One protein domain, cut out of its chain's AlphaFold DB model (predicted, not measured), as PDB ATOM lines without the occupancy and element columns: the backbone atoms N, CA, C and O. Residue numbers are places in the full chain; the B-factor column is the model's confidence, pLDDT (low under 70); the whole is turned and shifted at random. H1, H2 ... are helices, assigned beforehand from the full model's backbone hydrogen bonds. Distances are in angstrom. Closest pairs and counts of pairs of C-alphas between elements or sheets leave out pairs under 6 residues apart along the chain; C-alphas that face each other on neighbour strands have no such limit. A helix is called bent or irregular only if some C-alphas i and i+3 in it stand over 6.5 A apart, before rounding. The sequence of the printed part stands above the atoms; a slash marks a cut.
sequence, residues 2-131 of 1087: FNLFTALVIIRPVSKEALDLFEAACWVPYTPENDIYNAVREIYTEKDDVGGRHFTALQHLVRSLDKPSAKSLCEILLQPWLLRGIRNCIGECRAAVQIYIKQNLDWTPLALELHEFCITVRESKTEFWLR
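AT A GLANCE: This is residues 2 to 131 of the 1087 residues of the protein "PARP catalytic domain-containing protein" of Dothidotthia symphoricarpi CBS 119687 (UniProt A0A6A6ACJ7). An elongated, all-helical model has three helices, H1, H2 and H3, grouped side by side in a triangle at one end, with H5 beside H2, and a long helical hairpin of H6 and H7 reaching to the other end. H4 lies in the middle, crossing H3 and packing on the hairpin as well, on H6 with residues 52 to 58 and on H7 with residues 59 to 63. The printed part has 130 residues with seven named helices, H1 to H7 in order along the chain, and no named strand; the class is all helix. The whole is compact, with a radius of gyration of the C-alphas of 15.5 A, and spans 49 by 31 by 30 A.

HOW THE PARTS SIT: H1, residues 2 to 10, and H2, residues 16 to 26, form a hairpin and touch at a shallow tilt of 10 degrees, opposite ways; their closest C-alphas, of Leu 8 and Ala 18, are 5.6 A apart. H3, residues 36 to 45, touches H1 at a shallow tilt of 31 degrees, the same way, closest at the C-alphas of Leu 4 and Arg 41, 5.3 A apart. H2 and H3 form a second hairpin, with the C-alphas of Ala 25 and Tyr 37 closest at 6.7 A. H4, residues 52 to 65, is the hub, touching four other helices. It touches H3 at a steep tilt of 52 degrees, with the C-alphas of Ala 39 and Ala 57 closest at 4.2 A. H5, residues 68 to 77, touches H4 only at the corner, with the closest C-alphas, of Leu 65 and Cys 74, 6.1 A apart. H5 touches H2 at a shallow tilt of 25 degrees, opposite ways, closest at the C-alphas of Ala 24 and Leu 73, 4.9 A apart. H6, residues 80 to 102, touches H4 with residues 86 to 93 alone, closest at the C-alphas of Cys 89 and Gly 52, 3.9 A apart. H7, residues 108 to 122, forms a hairpin with H6 at a shallow tilt of 24 degrees; the closest C-alphas, of Val 97 and Ala 111, are 6.2 A apart. H7 touches H4 with residues 117 to 121 alone, at a tilt of 37 degrees, only just steep; the C-alphas of Phe 117 and Gln 59 are closest at 6.2 A. H1 and H2 are apart from H6 and H7. In H1, H2, H3, H6 and H7 every O i to N i+4 pair is within hydrogen-bond range; in H4 it is 8 of 10 and in H5 4 of 6.

IN THESE COORDINATES: H1 begins at C-alpha 2 (93.613, -13.232, 340.740) and is 10.8 A long; H2 is 15.5 A, H3 13.8 A and H5 15.0 A. H4, 19.5 A long, is irregular, with C-alphas 53 and 56 8.2 A apart, and H5 is irregular too, with C-alphas 69 and 72 7.8 A apart. H6, the longest, measures 32.9 A and ends at C-alpha 102 (64.096, -33.192, 364.211). H7 is 21.0 A long and ends at C-alpha 122 (91.207, -37.951, 360.107).

THE WHOLE: The two C-alphas farthest apart, those of Lys 16 and Asn 104, are 49.8 A apart. The printed part has no cut, and no link between its helices is long. The mean pLDDT of the printed part is 82.5, and residues 125 to 131 are under 70.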
ATOM      1  N   PHE A   2      93.754 -14.712 340.753       83.19
ATOM      2  CA  PHE A   2      93.613 -13.232 340.740       83.19
ATOM      3  C   PHE A   2      92.750 -12.672 341.892       83.19
ATOM      4  O   PHE A   2      93.142 -11.716 342.552       83.19
ATOM      5  N   ASN A   3      91.632 -13.329 342.216       83.81
ATOM      6  CA  ASN A   3      90.765 -12.932 343.335       83.81
ATOM      7  C   ASN A   3      91.453 -13.036 344.712       83.81
ATOM      8  O   ASN A   3      91.168 -12.227 345.593       83.81
ATOM      9  N   LEU A   4      92.378 -13.990 344.892       83.88
ATOM     10  CA  LEU A   4      93.188 -14.119 346.110       83.88
ATOM     11  C   LEU A   4      94.194 -12.963 346.214       83.88
ATOM     12  O   LEU A   4      94.283 -12.334 347.263       83.88
ATOM     13  N   PHE A   5      94.890 -12.637 345.118       84.25
ATOM     14  CA  PHE A   5      95.812 -11.495 345.066       84.25
ATOM     15  C   PHE A   5      95.102 -10.187 345.444       84.25
ATOM     16  O   PHE A   5      95.539  -9.470 346.339       84.25
ATOM     17  N   THR A   6      93.952  -9.913 344.824       83.56
ATOM     18  CA  THR A   6      93.148  -8.717 345.110       83.56
ATOM     19  C   THR A   6      92.688  -8.666 346.573       83.56
ATOM     20  O   THR A   6      92.795  -7.617 347.210       83.56
ATOM     21  N   ALA A   7      92.239  -9.790 347.142       80.25
ATOM     22  CA  ALA A   7      91.796  -9.860 348.536       80.25
ATOM     23  C   ALA A   7      92.928  -9.653 349.563       80.25
ATOM     24  O   ALA A   7      92.698  -9.028 350.600       80.25
ATOM     25  N   LEU A   8      94.135 -10.155 349.278       80.50
ATOM     26  CA  LEU A   8      95.285 -10.086 350.188       80.50
ATOM     27  C   LEU A   8      96.123  -8.805 350.040       80.50
ATOM     28  O   LEU A   8      96.697  -8.351 351.026       80.50
ATOM     29  N   VAL A   9      96.199  -8.227 348.834       79.00
ATOM     30  CA  VAL A   9      97.173  -7.168 348.488       79.00
ATOM     31  C   VAL A   9      96.516  -5.834 348.105       79.00
ATOM     32  O   VAL A   9      97.147  -4.790 348.246       79.00
ATOM     33  N   ILE A  10      95.263  -5.830 347.628       75.75
ATOM     34  CA  ILE A  10      94.589  -4.606 347.141       75.75
ATOM     35  C   ILE A  10      93.508  -4.121 348.117       75.75
ATOM     36  O   ILE A  10      93.411  -2.927 348.386       75.75
ATOM     37  N   ILE A  11      92.691  -5.032 348.654       78.19
ATOM     38  CA  ILE A  11      91.556  -4.694 349.537       78.19
ATOM     39  C   ILE A  11      92.003  -4.429 350.990       78.19
ATOM     40  O   ILE A  11      91.296  -3.768 351.750       78.19
ATOM     41  N   ARG A  12      93.178  -4.929 351.389       72.38
ATOM     42  CA  ARG A  12      93.730  -4.824 352.751       72.38
ATOM     43  C   ARG A  12      95.110  -4.150 352.725       72.38
ATOM     44  O   ARG A  12      95.778  -4.209 351.695       72.38
ATOM     45  N   PRO A  13      95.569  -3.527 353.831       75.06
ATOM     46  CA  PRO A  13      96.929  -2.999 353.917       75.06
ATOM     47  C   PRO A  13      97.956  -4.106 353.657       75.06
ATOM     48  O   PRO A  13      97.915  -5.146 354.316       75.06
ATOM     49  N   VAL A  14      98.874  -3.875 352.715       77.31
ATOM     50  CA  VAL A  14      99.897  -4.858 352.334       77.31
ATOM     51  C   VAL A  14     100.771  -5.186 353.543       77.31
ATOM     52  O   VAL A  14     101.526  -4.342 354.027       77.31
ATOM     53  N   SER A  15     100.672  -6.422 354.026       82.38
ATOM     54  CA  SER A  15     101.494  -6.954 355.108       82.38
ATOM     55  C   SER A  15     102.413  -8.054 354.587       82.38
ATOM     56  O   SER A  15     102.110  -8.718 353.595       82.38
ATOM     57  N   LYS A  16     103.538  -8.270 355.277       81.50
ATOM     58  CA  LYS A  16     104.464  -9.351 354.924       81.50
ATOM     59  C   LYS A  16     103.765 -10.717 354.976       81.50
ATOM     60  O   LYS A  16     103.841 -11.465 354.016       81.50
ATOM     61  N   GLU A  17     102.992 -10.973 356.032       81.44
ATOM     62  CA  GLU A  17     102.183 -12.191 356.212       81.44
ATOM     63  C   GLU A  17     101.226 -12.449 355.032       81.44
ATOM     64  O   GLU A  17     101.102 -13.582 354.579       81.44
ATOM     65  N   ALA A  18     100.583 -11.409 354.484       81.56
ATOM     66  CA  ALA A  18      99.674 -11.549 353.344       81.56
ATOM     67  C   ALA A  18     100.401 -11.828 352.014       81.56
ATOM     68  O   ALA A  18      99.861 -12.535 351.161       81.56
ATOM     69  N   LEU A  19     101.618 -11.301 351.834       83.31
ATOM     70  CA  LEU A  19     102.470 -11.605 350.678       83.31
ATOM     71  C   LEU A  19     103.062 -13.017 350.778       83.31
ATOM     72  O   LEU A  19     102.931 -13.785 349.828       83.31
ATOM     73  N   ASP A  20     103.619 -13.372 351.940       86.50
ATOM     74  CA  ASP A  20     104.157 -14.702 352.240       86.50
ATOM     75  C   ASP A  20     103.054 -15.775 352.049       86.50
ATOM     76  O   ASP A  20     103.300 -16.829 351.460       86.50
ATOM     77  N   LEU A  21     101.803 -15.489 352.453       87.25
ATOM     78  CA  LEU A  21     100.638 -16.360 352.232       87.25
ATOM     79  C   LEU A  21     100.248 -16.484 350.751       87.25
ATOM     80  O   LEU A  21      99.946 -17.584 350.287       87.25
ATOM     81  N   PHE A  22     100.225 -15.371 350.009       86.75
ATOM     82  CA  PHE A  22      99.912 -15.390 348.579       86.75
ATOM     83  C   PHE A  22     100.952 -16.198 347.798       86.75
ATOM     84  O   PHE A  22     100.581 -17.015 346.953       86.75
ATOM     85  N   GLU A  23     102.237 -16.018 348.113       86.38
ATOM     86  CA  GLU A  23     103.322 -16.806 347.535       86.38
ATOM     87  C   GLU A  23     103.156 -18.288 347.890       86.38
ATOM     88  O   GLU A  23     103.081 -19.123 346.987       86.38
ATOM     89  N   ALA A  24     102.997 -18.622 349.175       86.12
ATOM     90  CA  ALA A  24     102.811 -19.995 349.649       86.12
ATOM     91  C   ALA A  24     101.617 -20.715 348.991       86.12
ATOM     92  O   ALA A  24     101.721 -21.898 348.664       86.12
ATOM     93  N   ALA A  25     100.508 -20.014 348.742       86.25
ATOM     94  CA  ALA A  25      99.360 -20.565 348.023       86.25
ATOM     95  C   ALA A  25      99.667 -20.847 346.538       86.25
ATOM     96  O   ALA A  25      99.166 -21.828 345.993       86.25
ATOM     97  N   CYS A  26     100.509 -20.036 345.886       86.44
ATOM     98  CA  CYS A  26     100.921 -20.240 344.488       86.44
ATOM     99  C   CYS A  26     101.836 -21.459 344.282       86.44
ATOM    100  O   CYS A  26     101.905 -21.979 343.170       86.44
ATOM    101  N   TRP A  27     102.512 -21.941 345.333       85.94
ATOM    102  CA  TRP A  27     103.296 -23.181 345.272       85.94
ATOM    103  C   TRP A  27     102.423 -24.446 345.227       85.94
ATOM    104  O   TRP A  27     102.909 -25.501 344.819       85.94
ATOM    105  N   VAL A  28     101.139 -24.369 345.600       84.44
ATOM    106  CA  VAL A  28     100.217 -25.514 345.557       84.44
ATOM    107  C   VAL A  28      99.568 -25.632 344.168       84.44
ATOM    108  O   VAL A  28      98.916 -24.688 343.719       84.44
ATOM    109  N   PRO A  29      99.670 -26.790 343.480       81.00
ATOM    110  CA  PRO A  29      99.018 -26.984 342.190       81.00
ATOM    111  C   PRO A  29      97.494 -26.859 342.293       81.00
ATOM    112  O   PRO A  29      96.850 -27.597 343.044       81.00
ATOM    113  N   TYR A  30      96.929 -25.948 341.503       83.38
ATOM    114  CA  TYR A  30      95.487 -25.824 341.306       83.38
ATOM    115  C   TYR A  30      94.961 -26.978 340.455       83.38
ATOM    116  O   TYR A  30      95.546 -27.299 339.419       83.38
ATOM    117  N   THR A  31      93.820 -27.535 340.853       81.62
ATOM    118  CA  THR A  31      93.008 -28.412 340.004       81.62
ATOM    119  C   THR A  31      91.548 -27.940 340.053       81.62
ATOM    120  O   THR A  31      91.152 -27.343 341.058       81.62
ATOM    121  N   PRO A  32      90.740 -28.151 338.995       76.19
ATOM    122  CA  PRO A  32      89.329 -27.741 338.978       76.19
ATOM    123  C   PRO A  32      88.495 -28.308 340.137       76.19
ATOM    124  O   PRO A  32      87.542 -27.679 340.576       76.19
ATOM    125  N   GLU A  33      88.881 -29.475 340.646       73.69
ATOM    126  CA  GLU A  33      88.227 -30.211 341.730       73.69
ATOM    127  C   GLU A  33      88.679 -29.733 343.124       73.69
ATOM    128  O   GLU A  33      88.212 -30.245 344.141       73.69
ATOM    129  N   ASN A  34      89.639 -28.801 343.194       77.94
ATOM    130  CA  ASN A  34      90.258 -28.364 344.441       77.94
ATOM    131  C   ASN A  34      90.859 -26.948 344.318       77.94
ATOM    132  O   ASN A  34      92.082 -26.773 344.216       77.94
ATOM    133  N   ASP A  35      89.995 -25.927 344.356       86.19
ATOM    134  CA  ASP A  35      90.394 -24.516 344.273       86.19
ATOM    135  C   ASP A  35      91.007 -24.005 345.586       86.19
ATOM    136  O   ASP A  35      90.385 -23.313 346.397       86.19
ATOM    137  N   ILE A  36      92.293 -24.310 345.757       86.50
ATOM    138  CA  ILE A  36      93.094 -23.831 346.883       86.50
ATOM    139  C   ILE A  36      93.156 -22.296 346.968       86.50
ATOM    140  O   ILE A  36      93.334 -21.751 348.055       86.50
ATOM    141  N   TYR A  37      92.977 -21.567 345.860       88.00
ATOM    142  CA  TYR A  37      93.064 -20.109 345.883       88.00
ATOM    143  C   TYR A  37      91.825 -19.467 346.499       88.00
ATOM    144  O   TYR A  37      91.968 -18.499 347.242       88.00
ATOM    145  N   ASN A  38      90.631 -19.977 346.198       87.94
ATOM    146  CA  ASN A  38      89.408 -19.509 346.850       87.94
ATOM    147  C   ASN A  38      89.314 -20.027 348.294       87.94
ATOM    148  O   ASN A  38      88.992 -19.240 349.181       87.94
ATOM    149  N   ALA A  39      89.742 -21.267 348.555       88.44
ATOM    150  CA  ALA A  39      89.836 -21.809 349.911       88.44
ATOM    151  C   ALA A  39      90.731 -20.955 350.831       88.44
ATOM    152  O   ALA A  39      90.281 -20.480 351.870       88.44
ATOM    153  N   VAL A  40      91.983 -20.677 350.433       88.81
ATOM    154  CA  VAL A  40      92.888 -19.809 351.216       88.81
ATOM    155  C   VAL A  40      92.330 -18.392 351.342       88.81
ATOM    156  O   VAL A  40      92.466 -17.786 352.404       88.81
ATOM    157  N   ARG A  41      91.683 -17.865 350.290       89.50
ATOM    158  CA  ARG A  41      91.066 -16.531 350.309       89.50
ATOM    159  C   ARG A  41      90.040 -16.445 351.427       89.50
ATOM    160  O   ARG A  41      90.219 -15.625 352.315       89.50
ATOM    161  N   GLU A  42      89.012 -17.285 351.377       88.69
ATOM    162  CA  GLU A  42      87.851 -17.239 352.270       88.69
ATOM    163  C   GLU A  42      88.259 -17.476 353.725       88.69
ATOM    164  O   GLU A  42      88.052 -16.598 354.569       88.69
ATOM    165  N   ILE A  43      88.971 -18.579 353.989       90.69
ATOM    166  CA  ILE A  43      89.423 -18.962 355.334       90.69
ATOM    167  C   ILE A  43      90.325 -17.897 355.973       90.69
ATOM    168  O   ILE A  43      90.216 -17.640 357.169       90.69
ATOM    169  N   TYR A  44      91.205 -17.247 355.203       86.81
ATOM    170  CA  TYR A  44      92.075 -16.200 355.745       86.81
ATOM    171  C   TYR A  44      91.393 -14.823 355.818       86.81
ATOM    172  O   TYR A  44      91.710 -14.021 356.705       86.81
ATOM    173  N   THR A  45      90.442 -14.513 354.925       85.31
ATOM    174  CA  THR A  45      89.668 -13.271 355.048       85.31
ATOM    175  C   THR A  45      88.746 -13.280 356.260       85.31
ATOM    176  O   THR A  45      88.610 -12.227 356.882       85.31
ATOM    177  N   GLU A  46      88.192 -14.437 356.622       86.06
ATOM    178  CA  GLU A  46      87.217 -14.615 357.708       86.06
ATOM    179  C   GLU A  46      87.806 -15.365 358.920       86.06
ATOM    180  O   GLU A  46      87.078 -15.980 359.693       86.06
ATOM    181  N   LYS A  47      89.132 -15.286 359.118       85.19
ATOM    182  CA  LYS A  47      89.897 -16.054 360.126       85.19
ATOM    183  C   LYS A  47      89.412 -15.952 361.581       85.19
ATOM    184  O   LYS A  47      89.736 -16.818 362.391       85.19
ATOM    185  N   ASP A  48      88.654 -14.907 361.909       85.06
ATOM    186  CA  ASP A  48      88.086 -14.669 363.240       85.06
ATOM    187  C   ASP A  48      86.713 -15.354 363.451       85.06
ATOM    188  O   ASP A  48      86.266 -15.466 364.591       85.06
ATOM    189  N   ASP A  49      86.066 -15.836 362.381       88.00
ATOM    190  CA  ASP A  49      84.699 -16.391 362.365       88.00
ATOM    191  C   ASP A  49      84.566 -17.574 361.374       88.00
ATOM    192  O   ASP A  49      83.661 -17.655 360.538       88.00
ATOM    193  N   VAL A  50      85.528 -18.500 361.433       89.06
ATOM    194  CA  VAL A  50      85.508 -19.748 360.653       89.06
ATOM    195  C   VAL A  50      84.571 -20.767 361.324       89.06
ATOM    196  O   VAL A  50      84.598 -20.939 362.545       89.06
ATOM    197  N   GLY A  51      83.756 -21.452 360.518       85.88
ATOM    198  CA  GLY A  51      82.617 -22.267 360.960       85.88
ATOM    199  C   GLY A  51      81.923 -22.967 359.785       85.88
ATOM    200  O   GLY A  51      82.510 -23.095 358.709       85.88
ATOM    201  N   GLY A  52      80.674 -23.397 359.958       83.62
ATOM    202  CA  GLY A  52      79.915 -24.238 359.020       83.62
ATOM    203  C   GLY A  52      79.782 -23.652 357.612       83.62
ATOM    204  O   GLY A  52      79.940 -24.371 356.630       83.62
ATOM    205  N   ARG A  53      79.623 -22.323 357.490       86.31
ATOM    206  CA  ARG A  53      79.562 -21.627 356.183       86.31
ATOM    207  C   ARG A  53      80.819 -21.784 355.315       86.31
ATOM    208  O   ARG A  53      80.780 -21.479 354.129       86.31
ATOM    209  N   HIS A  54      81.922 -22.240 355.905       90.88
ATOM    210  CA  HIS A  54      83.217 -22.415 355.256       90.88
ATOM    211  C   HIS A  54      83.532 -23.878 354.897       90.88
ATOM    212  O   HIS A  54      84.665 -24.167 354.515       90.88
ATOM    213  N   PHE A  55      82.566 -24.795 355.018       87.75
ATOM    214  CA  PHE A  55      82.738 -26.242 354.829       87.75
ATOM    215  C   PHE A  55      83.579 -26.615 353.589       87.75
ATOM    216  O   PHE A  55      84.659 -27.191 353.725       87.75
ATOM    217  N   THR A  56      83.156 -26.203 352.390       86.19
ATOM    218  CA  THR A  56      83.845 -26.519 351.124       86.19
ATOM    219  C   THR A  56      85.263 -25.937 351.072       86.19
ATOM    220  O   THR A  56      86.208 -26.600 350.641       86.19
ATOM    221  N   ALA A  57      85.445 -24.710 351.571       88.06
ATOM    222  CA  ALA A  57      86.750 -24.058 351.648       88.06
ATOM    223  C   ALA A  57      87.699 -24.788 352.622       88.06
ATOM    224  O   ALA A  57      88.875 -24.976 352.308       88.06
ATOM    225  N   LEU A  58      87.197 -25.264 353.766       88.56
ATOM    226  CA  LEU A  58      87.959 -26.087 354.708       88.56
ATOM    227  C   LEU A  58      88.315 -27.456 354.115       88.56
ATOM    228  O   LEU A  58      89.465 -27.877 354.232       88.56
ATOM    229  N   GLN A  59      87.380 -28.129 353.440       87.12
ATOM    230  CA  GLN A  59      87.607 -29.434 352.813       87.12
ATOM    231  C   GLN A  59      88.713 -29.361 351.742       87.12
ATOM    232  O   GLN A  59      89.646 -30.169 351.754       87.12
ATOM    233  N   HIS A  60      88.679 -28.348 350.867       87.31
ATOM    234  CA  HIS A  60      89.742 -28.098 349.884       87.31
ATOM    235  C   HIS A  60      91.075 -27.692 350.524       87.31
ATOM    236  O   HIS A  60      92.144 -28.081 350.039       87.31
ATOM    237  N   LEU A  61      91.042 -26.920 351.614       87.50
ATOM    238  CA  LEU A  61      92.247 -26.532 352.339       87.50
ATOM    239  C   LEU A  61      92.932 -27.760 352.954       87.50
ATOM    240  O   LEU A  61      94.102 -27.994 352.657       87.50
ATOM    241  N   VAL A  62      92.214 -28.589 353.721       86.31
ATOM    242  CA  VAL A  62      92.760 -29.805 354.360       86.31
ATOM    243  C   VAL A  62      93.382 -30.744 353.318       86.31
ATOM    244  O   VAL A  62      94.565 -31.064 353.426       86.31
ATOM    245  N   ARG A  63      92.663 -31.055 352.225       85.19
ATOM    246  CA  ARG A  63      93.167 -31.871 351.091       85.19
ATOM    247  C   ARG A  63      94.432 -31.323 350.427       85.19
ATOM    248  O   ARG A  63      95.147 -32.048 349.733       85.19
ATOM    249  N   SER A  64      94.693 -30.029 350.582       84.56
ATOM    250  CA  SER A  64      95.851 -29.360 349.994       84.56
ATOM    251  C   SER A  64      97.053 -29.322 350.928       84.56
ATOM    252  O   SER A  64      98.174 -29.416 350.436       84.56
ATOM    253  N   LEU A  65      96.838 -29.212 352.244       83.94
ATOM    254  CA  LEU A  65      97.905 -29.112 353.248       83.94
ATOM    255  C   LEU A  65      98.770 -30.387 353.318       83.94
ATOM    256  O   LEU A  65      99.975 -30.293 353.527       83.94
ATOM    257  N   ASP A  66      98.206 -31.560 353.016       77.62
ATOM    258  CA  ASP A  66      98.954 -32.830 352.974       77.62
ATOM    259  C   ASP A  66      99.859 -33.010 351.737       77.62
ATOM    260  O   ASP A  66     100.602 -33.995 351.633       77.62
ATOM    261  N   LYS A  67      99.826 -32.077 350.773       82.44
ATOM    262  CA  LYS A  67     100.701 -32.113 349.591       82.44
ATOM    263  C   LYS A  67     102.100 -31.592 349.963       82.44
ATOM    264  O   LYS A  67     102.197 -30.522 350.557       82.44
ATOM    265  N   PRO A  68     103.208 -32.227 349.523       78.06
ATOM    266  CA  PRO A  68     104.569 -31.745 349.809       78.06
ATOM    267  C   PRO A  68     104.836 -30.291 349.382       78.06
ATOM    268  O   PRO A  68     105.654 -29.600 349.985       78.06
ATOM    269  N   SER A  69     104.123 -29.817 348.357       81.75
ATOM    270  CA  SER A  69     104.160 -28.441 347.854       81.75
ATOM    271  C   SER A  69     103.521 -27.404 348.787       81.75
ATOM    272  O   SER A  69     103.757 -26.214 348.617       81.75
ATOM    273  N   ALA A  70     102.710 -27.824 349.762       82.62
ATOM    274  CA  ALA A  70     101.994 -26.944 350.682       82.62
ATOM    275  C   ALA A  70     102.766 -26.649 351.979       82.62
ATOM    276  O   ALA A  70     102.212 -26.025 352.881       82.62
ATOM    277  N   LYS A  71     104.039 -27.053 352.099       81.88
ATOM    278  CA  LYS A  71     104.822 -26.890 353.337       81.88
ATOM    279  C   LYS A  71     104.828 -25.444 353.862       81.88
ATOM    280  O   LYS A  71     104.480 -25.220 355.017       81.88
ATOM    281  N   SER A  72     105.145 -24.466 353.012       81.75
ATOM    282  CA  SER A  72     105.143 -23.044 353.393       81.75
ATOM    283  C   SER A  72     103.739 -22.529 353.741       81.75
ATOM    284  O   SER A  72     103.591 -21.630 354.561       81.75
ATOM    285  N   LEU A  73     102.695 -23.115 353.146       84.81
ATOM    286  CA  LEU A  73     101.299 -22.774 353.427       84.81
ATOM    287  C   LEU A  73     100.862 -23.315 354.798       84.81
ATOM    288  O   LEU A  73     100.167 -22.623 355.541       84.81
ATOM    289  N   CYS A  74     101.332 -24.511 355.163       82.62
ATOM    290  CA  CYS A  74     101.146 -25.110 356.483       82.62
ATOM    291  C   CYS A  74     101.789 -24.261 357.587       82.62
ATOM    292  O   CYS A  74     101.144 -23.986 358.595       82.62
ATOM    293  N   GLU A  75     103.028 -23.800 357.385       81.75
ATOM    294  CA  GLU A  75     103.756 -22.963 358.355       81.75
ATOM    295  C   GLU A  75     103.024 -21.640 358.673       81.75
ATOM    296  O   GLU A  75     103.110 -21.145 359.798       81.75
ATOM    297  N   ILE A  76     102.256 -21.098 357.719       83.44
ATOM    298  CA  ILE A  76     101.483 -19.858 357.889       83.44
ATOM    299  C   ILE A  76     100.080 -20.133 358.460       83.44
ATOM    300  O   ILE A  76      99.667 -19.469 359.411       83.44
ATOM    301  N   LEU A  77      99.336 -21.100 357.904       83.44
ATOM    302  CA  LEU A  77      97.913 -21.298 358.220       83.44
ATOM    303  C   LEU A  77      97.624 -22.210 359.422       83.44
ATOM    304  O   LEU A  77      96.537 -22.097 359.989       83.44
ATOM    305  N   LEU A  78      98.544 -23.088 359.848       78.81
ATOM    306  CA  LEU A  78      98.328 -24.017 360.973       78.81
ATOM    307  C   LEU A  78      98.426 -23.319 362.341       78.81
ATOM    308  O   LEU A  78      99.312 -23.574 363.154       78.81
ATOM    309  N   GLN A  79      97.475 -22.428 362.593       82.12
ATOM    310  CA  GLN A  79      97.360 -21.621 363.801       82.12
ATOM    311  C   GLN A  79      96.154 -22.065 364.653       82.12
ATOM    312  O   GLN A  79      95.207 -22.663 364.130       82.12
ATOM    313  N   PRO A  80      96.106 -21.734 365.961       79.94
ATOM    314  CA  PRO A  80      95.009 -22.141 366.848       79.94
ATOM    315  C   PRO A  80      93.603 -21.689 366.417       79.94
ATOM    316  O   PRO A  80      92.619 -22.318 366.809       79.94
ATOM    317  N   TRP A  81      93.489 -20.621 365.617       84.75
ATOM    318  CA  TRP A  81      92.207 -20.150 365.083       84.75
ATOM    319  C   TRP A  81      91.647 -21.087 364.002       84.75
ATOM    320  O   TRP A  81      90.459 -21.393 364.042       84.75
ATOM    321  N   LEU A  82      92.488 -21.642 363.118       84.81
ATOM    322  CA  LEU A  82      92.053 -22.584 362.079       84.81
ATOM    323  C   LEU A  82      91.571 -23.903 362.699       84.81
ATOM    324  O   LEU A  82      90.529 -24.433 362.321       84.81
ATOM    325  N   LEU A  83      92.281 -24.379 363.728       79.19
ATOM    326  CA  LEU A  83      91.866 -25.521 364.550       79.19
ATOM    327  C   LEU A  83      90.496 -25.313 365.206       79.19
ATOM    328  O   LEU A  83      89.703 -26.249 365.299       79.19
ATOM    329  N   ARG A  84      90.218 -24.099 365.694       81.94
ATOM    330  CA  ARG A  84      88.900 -23.745 366.236       81.94
ATOM    331  C   ARG A  84      87.851 -23.709 365.126       81.94
ATOM    332  O   ARG A  84      86.794 -24.290 365.307       81.94
ATOM    333  N   GLY A  85      88.177 -23.123 363.976       85.25
ATOM    334  CA  GLY A  85      87.297 -23.049 362.811       85.25
ATOM    335  C   GLY A  85      86.839 -24.409 362.282       85.25
ATOM    336  O   GLY A  85      85.659 -24.589 361.999       85.25
ATOM    337  N   ILE A  86      87.742 -25.393 362.222       84.50
ATOM    338  CA  ILE A  86      87.401 -26.770 361.827       84.50
ATOM    339  C   ILE A  86      86.477 -27.428 362.865       84.50
ATOM    340  O   ILE A  86      85.487 -28.049 362.483       84.50
ATOM    341  N   ARG A  87      86.732 -27.250 364.172       80.88
ATOM    342  CA  ARG A  87      85.833 -27.759 365.229       80.88
ATOM    343  C   ARG A  87      84.454 -27.096 365.191       80.88
ATOM    344  O   ARG A  87      83.457 -27.800 365.291       80.88
ATOM    345  N   ASN A  88      84.401 -25.775 365.007       84.81
ATOM    346  CA  ASN A  88      83.158 -25.021 364.842       84.81
ATOM    347  C   ASN A  88      82.370 -25.538 363.629       84.81
ATOM    348  O   ASN A  88      81.193 -25.845 363.758       84.81
ATOM    349  N   CYS A  89      83.035 -25.727 362.484       87.38
ATOM    350  CA  CYS A  89      82.428 -26.284 361.277       87.38
ATOM    351  C   CYS A  89      81.816 -27.672 361.525       87.38
ATOM    352  O   CYS A  89      80.636 -27.864 361.245       87.38
ATOM    353  N   ILE A  90      82.558 -28.602 362.139       84.06
ATOM    354  CA  ILE A  90      82.034 -29.931 362.506       84.06
ATOM    355  C   ILE A  90      80.829 -29.804 363.458       84.06
ATOM    356  O   ILE A  90      79.811 -30.459 363.243       84.06
ATOM    357  N   GLY A  91      80.904 -28.948 364.483       81.94
ATOM    358  CA  GLY A  91      79.812 -28.731 365.440       81.94
ATOM    359  C   GLY A  91      78.547 -28.123 364.817       81.94
ATOM    360  O   GLY A  91      77.441 -28.582 365.094       81.94
ATOM    361  N   GLU A  92      78.699 -27.136 363.935       87.25
ATOM    362  CA  GLU A  92      77.596 -26.487 363.217       87.25
ATOM    363  C   GLU A  92      76.942 -27.433 362.200       87.25
ATOM    364  O   GLU A  92      75.716 -27.527 362.157       87.25
ATOM    365  N   CYS A  93      77.731 -28.199 361.439       85.69
ATOM    366  CA  CYS A  93      77.212 -29.224 360.529       85.69
ATOM    367  C   CYS A  93      76.464 -30.334 361.291       85.69
ATOM    368  O   CYS A  93      75.383 -30.742 360.870       85.69
ATOM    369  N   ARG A  94      76.967 -30.768 362.458       83.06
ATOM    370  CA  ARG A  94      76.259 -31.705 363.355       83.06
ATOM    371  C   ARG A  94      74.921 -31.146 363.837       83.06
ATOM    372  O   ARG A  94      73.909 -31.843 363.778       83.06
ATOM    373  N   ALA A  95      74.899 -29.888 364.281       84.19
ATOM    374  CA  ALA A  95      73.668 -29.215 364.690       84.19
ATOM    375  C   ALA A  95      72.669 -29.100 363.523       84.19
ATOM    376  O   ALA A  95      71.470 -29.284 363.723       84.19
ATOM    377  N   ALA A  96      73.146 -28.868 362.297       87.00
ATOM    378  CA  ALA A  96      72.305 -28.851 361.105       87.00
ATOM    379  C   ALA A  96      71.702 -30.237 360.789       87.00
ATOM    380  O   ALA A  96      70.487 -30.324 360.619       87.00
ATOM    381  N   VAL A  97      72.485 -31.327 360.826       86.25
ATOM    382  CA  VAL A  97      71.966 -32.711 360.683       86.25
ATOM    383  C   VAL A  97      70.897 -33.014 361.742       86.25
ATOM    384  O   VAL A  97      69.819 -33.508 361.415       86.25
ATOM    385  N   GLN A  98      71.137 -32.640 363.003       85.06
ATOM    386  CA  GLN A  98      70.158 -32.785 364.089       85.06
ATOM    387  C   GLN A  98      68.864 -32.010 363.854       85.06
ATOM    388  O   GLN A  98      67.786 -32.507 364.177       85.06
ATOM    389  N   ILE A  99      68.961 -30.778 363.352       86.69
ATOM    390  CA  ILE A  99      67.796 -29.949 363.038       86.69
ATOM    391  C   ILE A  99      67.000 -30.587 361.900       86.69
ATOM    392  O   ILE A  99      65.781 -30.656 362.006       86.69
ATOM    393  N   TYR A 100      67.667 -31.103 360.865       89.00
ATOM    394  CA  TYR A 100      66.999 -31.746 359.733       89.00
ATOM    395  C   TYR A 100      66.275 -33.030 360.166       89.00
ATOM    396  O   TYR A 100      65.093 -33.167 359.861       89.00
ATOM    397  N   ILE A 101      66.910 -33.892 360.974       85.19
ATOM    398  CA  ILE A 101      66.261 -35.065 361.593       85.19
ATOM    399  C   ILE A 101      65.033 -34.636 362.417       85.19
ATOM    400  O   ILE A 101      63.920 -35.093 362.173       85.19
ATOM    401  N   LYS A 102      65.193 -33.679 363.344       83.25
ATOM    402  CA  LYS A 102      64.096 -33.192 364.211       83.25
ATOM    403  C   LYS A 102      62.959 -32.497 363.449       83.25
ATOM    404  O   LYS A 102      61.862 -32.376 363.991       83.25
ATOM    405  N   GLN A 103      63.211 -32.016 362.234       85.12
ATOM    406  CA  GLN A 103      62.223 -31.387 361.353       85.12
ATOM    407  C   GLN A 103      61.687 -32.336 360.265       85.12
ATOM    408  O   GLN A 103      60.866 -31.905 359.459       85.12
ATOM    409  N   ASN A 104      62.111 -33.608 360.258       78.88
ATOM    410  CA  ASN A 104      61.784 -34.606 359.233       78.88
ATOM    411  C   ASN A 104      62.103 -34.119 357.799       78.88
ATOM    412  O   ASN A 104      61.318 -34.282 356.865       78.88
ATOM    413  N   LEU A 105      63.254 -33.455 357.654       85.50
ATOM    414  CA  LEU A 105      63.842 -33.028 356.383       85.50
ATOM    415  C   LEU A 105      64.884 -34.054 355.917       85.50
ATOM    416  O   LEU A 105      65.398 -34.833 356.719       85.50
ATOM    417  N   ASP A 106      65.240 -34.028 354.629       85.25
ATOM    418  CA  ASP A 106      66.278 -34.913 354.088       85.25
ATOM    419  C   ASP A 106      67.671 -34.530 354.613       85.25
ATOM    420  O   ASP A 106      68.362 -33.660 354.083       85.25
ATOM    421  N   TRP A 107      68.058 -35.179 355.708       89.88
ATOM    422  CA  TRP A 107      69.345 -35.030 356.374       89.88
ATOM    423  C   TRP A 107      70.458 -35.862 355.723       89.88
ATOM    424  O   TRP A 107      71.630 -35.677 356.062       89.88
ATOM    425  N   THR A 108      70.119 -36.785 354.814       89.00
ATOM    426  CA  THR A 108      71.055 -37.813 354.343       89.00
ATOM    427  C   THR A 108      72.237 -37.267 353.527       89.00
ATOM    428  O   THR A 108      73.358 -37.703 353.804       89.00
ATOM    429  N   PRO A 109      72.091 -36.263 352.629       89.44
ATOM    430  CA  PRO A 109      73.232 -35.701 351.902       89.44
ATOM    431  C   PRO A 109      74.171 -34.936 352.840       89.44
ATOM    432  O   PRO A 109      75.384 -35.111 352.790       89.44
ATOM    433  N   LEU A 110      73.603 -34.151 353.760       86.69
ATOM    434  CA  LEU A 110      74.353 -33.348 354.728       86.69
ATOM    435  C   LEU A 110      75.166 -34.222 355.700       86.69
ATOM    436  O   LEU A 110      76.270 -33.853 356.099       86.69
ATOM    437  N   ALA A 111      74.639 -35.389 356.076       86.50
ATOM    438  CA  ALA A 111      75.362 -36.346 356.908       86.50
ATOM    439  C   ALA A 111      76.494 -37.059 356.144       86.50
ATOM    440  O   ALA A 111      77.542 -37.312 356.740       86.50
ATOM    441  N   LEU A 112      76.320 -37.341 354.845       87.69
ATOM    442  CA  LEU A 112      77.383 -37.868 353.976       87.69
ATOM    443  C   LEU A 112      78.511 -36.846 353.780       87.69
ATOM    444  O   LEU A 112      79.673 -37.194 353.969       87.69
ATOM    445  N   GLU A 113      78.182 -35.582 353.498       87.12
ATOM    446  CA  GLU A 113      79.158 -34.483 353.414       87.12
ATOM    447  C   GLU A 113      79.941 -34.330 354.732       87.12
ATOM    448  O   GLU A 113      81.175 -34.295 354.738       87.12
ATOM    449  N   LEU A 114      79.243 -34.315 355.874       87.12
ATOM    450  CA  LEU A 114      79.872 -34.264 357.195       87.12
ATOM    451  C   LEU A 114      80.806 -35.462 357.442       87.12
ATOM    452  O   LEU A 114      81.921 -35.266 357.928       87.12
ATOM    453  N   HIS A 115      80.387 -36.683 357.094       87.06
ATOM    454  CA  HIS A 115      81.222 -37.882 357.220       87.06
ATOM    455  C   HIS A 115      82.475 -37.779 356.341       87.06
ATOM    456  O   HIS A 115      83.585 -37.879 356.867       87.06
ATOM    457  N   GLU A 116      82.332 -37.455 355.052       86.12
ATOM    458  CA  GLU A 116      83.450 -37.282 354.111       86.12
ATOM    459  C   GLU A 116      84.466 -36.237 354.611       86.12
ATOM    460  O   GLU A 116      85.685 -36.435 354.515       86.12
ATOM    461  N   PHE A 117      83.990 -35.130 355.191       85.88
ATOM    462  CA  PHE A 117      84.847 -34.110 355.791       85.88
ATOM    463  C   PHE A 117      85.564 -34.618 357.049       85.88
ATOM    464  O   PHE A 117      86.774 -34.418 357.178       85.88
ATOM    465  N   CYS A 118      84.877 -35.333 357.944       83.50
ATOM    466  CA  CYS A 118      85.505 -35.939 359.118       83.50
ATOM    467  C   CYS A 118      86.572 -36.984 358.742       83.50
ATOM    468  O   CYS A 118      87.651 -36.982 359.338       83.50
ATOM    469  N   ILE A 119      86.329 -37.815 357.722       81.62
ATOM    470  CA  ILE A 119      87.328 -38.745 357.165       81.62
ATOM    471  C   ILE A 119      88.513 -37.973 356.569       81.62
ATOM    472  O   ILE A 119      89.662 -38.270 356.890       81.62
ATOM    473  N   THR A 120      88.246 -36.926 355.779       82.31
ATOM    474  CA  THR A 120      89.278 -36.059 355.180       82.31
ATOM    475  C   THR A 120      90.181 -35.415 356.248       82.31
ATOM    476  O   THR A 120      91.387 -35.305 356.046       82.31
ATOM    477  N   VAL A 121      89.625 -35.017 357.400       81.31
ATOM    478  CA  VAL A 121      90.397 -34.494 358.544       81.31
ATOM    479  C   VAL A 121      91.177 -35.604 359.262       81.31
ATOM    480  O   VAL A 121      92.332 -35.390 359.629       81.31
ATOM    481  N   ARG A 122      90.584 -36.793 359.440       78.62
ATOM    482  CA  ARG A 122      91.207 -37.951 360.107       78.62
ATOM    483  C   ARG A 122      92.412 -38.508 359.348       78.62
ATOM    484  O   ARG A 122      93.406 -38.873 359.962       78.62
ATOM    485  N   GLU A 123      92.318 -38.591 358.025       76.25
ATOM    486  CA  GLU A 123      93.358 -39.177 357.165       76.25
ATOM    487  C   GLU A 123      94.493 -38.194 356.825       76.25
ATOM    488  O   GLU A 123      95.480 -38.570 356.184       76.25
ATOM    489  N   SER A 124      94.385 -36.943 357.288       76.69
ATOM    490  CA  SER A 124      95.417 -35.927 357.112       76.69
ATOM    491  C   SER A 124      96.719 -36.322 357.819       76.69
ATOM    492  O   SER A 124      96.750 -36.635 359.009       76.69
ATOM    493  N   LYS A 125      97.837 -36.254 357.090       67.88
ATOM    494  CA  LYS A 125      99.193 -36.588 357.574       67.88
ATOM    495  C   LYS A 125      99.781 -35.508 358.479       67.88
ATOM    496  O   LYS A 125     100.872 -35.666 359.025       67.88
ATOM    497  N   THR A 126      99.076 -34.396 358.618       65.81
ATOM    498  CA  THR A 126      99.465 -33.265 359.448       65.81
ATOM    499  C   THR A 126      99.158 -33.595 360.920       65.81
ATOM    500  O   THR A 126      98.113 -33.214 361.433       65.81
ATOM    501  N   GLU A 127     100.066 -34.308 361.612       51.41
ATOM    502  CA  GLU A 127      99.906 -34.940 362.956       51.41
ATOM    503  C   GLU A 127      99.414 -34.041 364.130       51.41
ATOM    504  O   GLU A 127      99.335 -34.479 365.280       51.41
ATOM    505  N   PHE A 128      99.109 -32.767 363.890       53.81
ATOM    506  CA  PHE A 128      98.782 -31.772 364.910       53.81
ATOM    507  C   PHE A 128      97.305 -31.771 365.346       53.81
ATOM    508  O   PHE A 128      97.006 -31.350 366.466       53.81
ATOM    509  N   TRP A 129      96.382 -32.271 364.512       56.38
ATOM    510  CA  TRP A 129      94.930 -32.234 364.774       56.38
ATOM    511  C   TRP A 129      94.523 -32.949 366.082       56.38
ATOM    512  O   TRP A 129      93.609 -32.501 366.778       56.38
ATOM    513  N   LEU A 130      95.251 -34.010 366.453       49.19
ATOM    514  CA  LEU A 130      94.929 -34.953 367.538       49.19
ATOM    515  C   LEU A 130      95.483 -34.578 368.933       49.19
ATOM    516  O   LEU A 130      95.309 -35.339 369.880       49.19
ATOM    517  N   ARG A 131      96.179 -33.439 369.098       46.59
ATOM    518  CA  ARG A 131      96.831 -33.060 370.381       46.59
ATOM    519  C   ARG A 131      96.150 -31.929 371.167       46.59
ATOM    520  O   ARG A 131      96.746 -31.390 372.097       46.59
TER     521      ARG A 131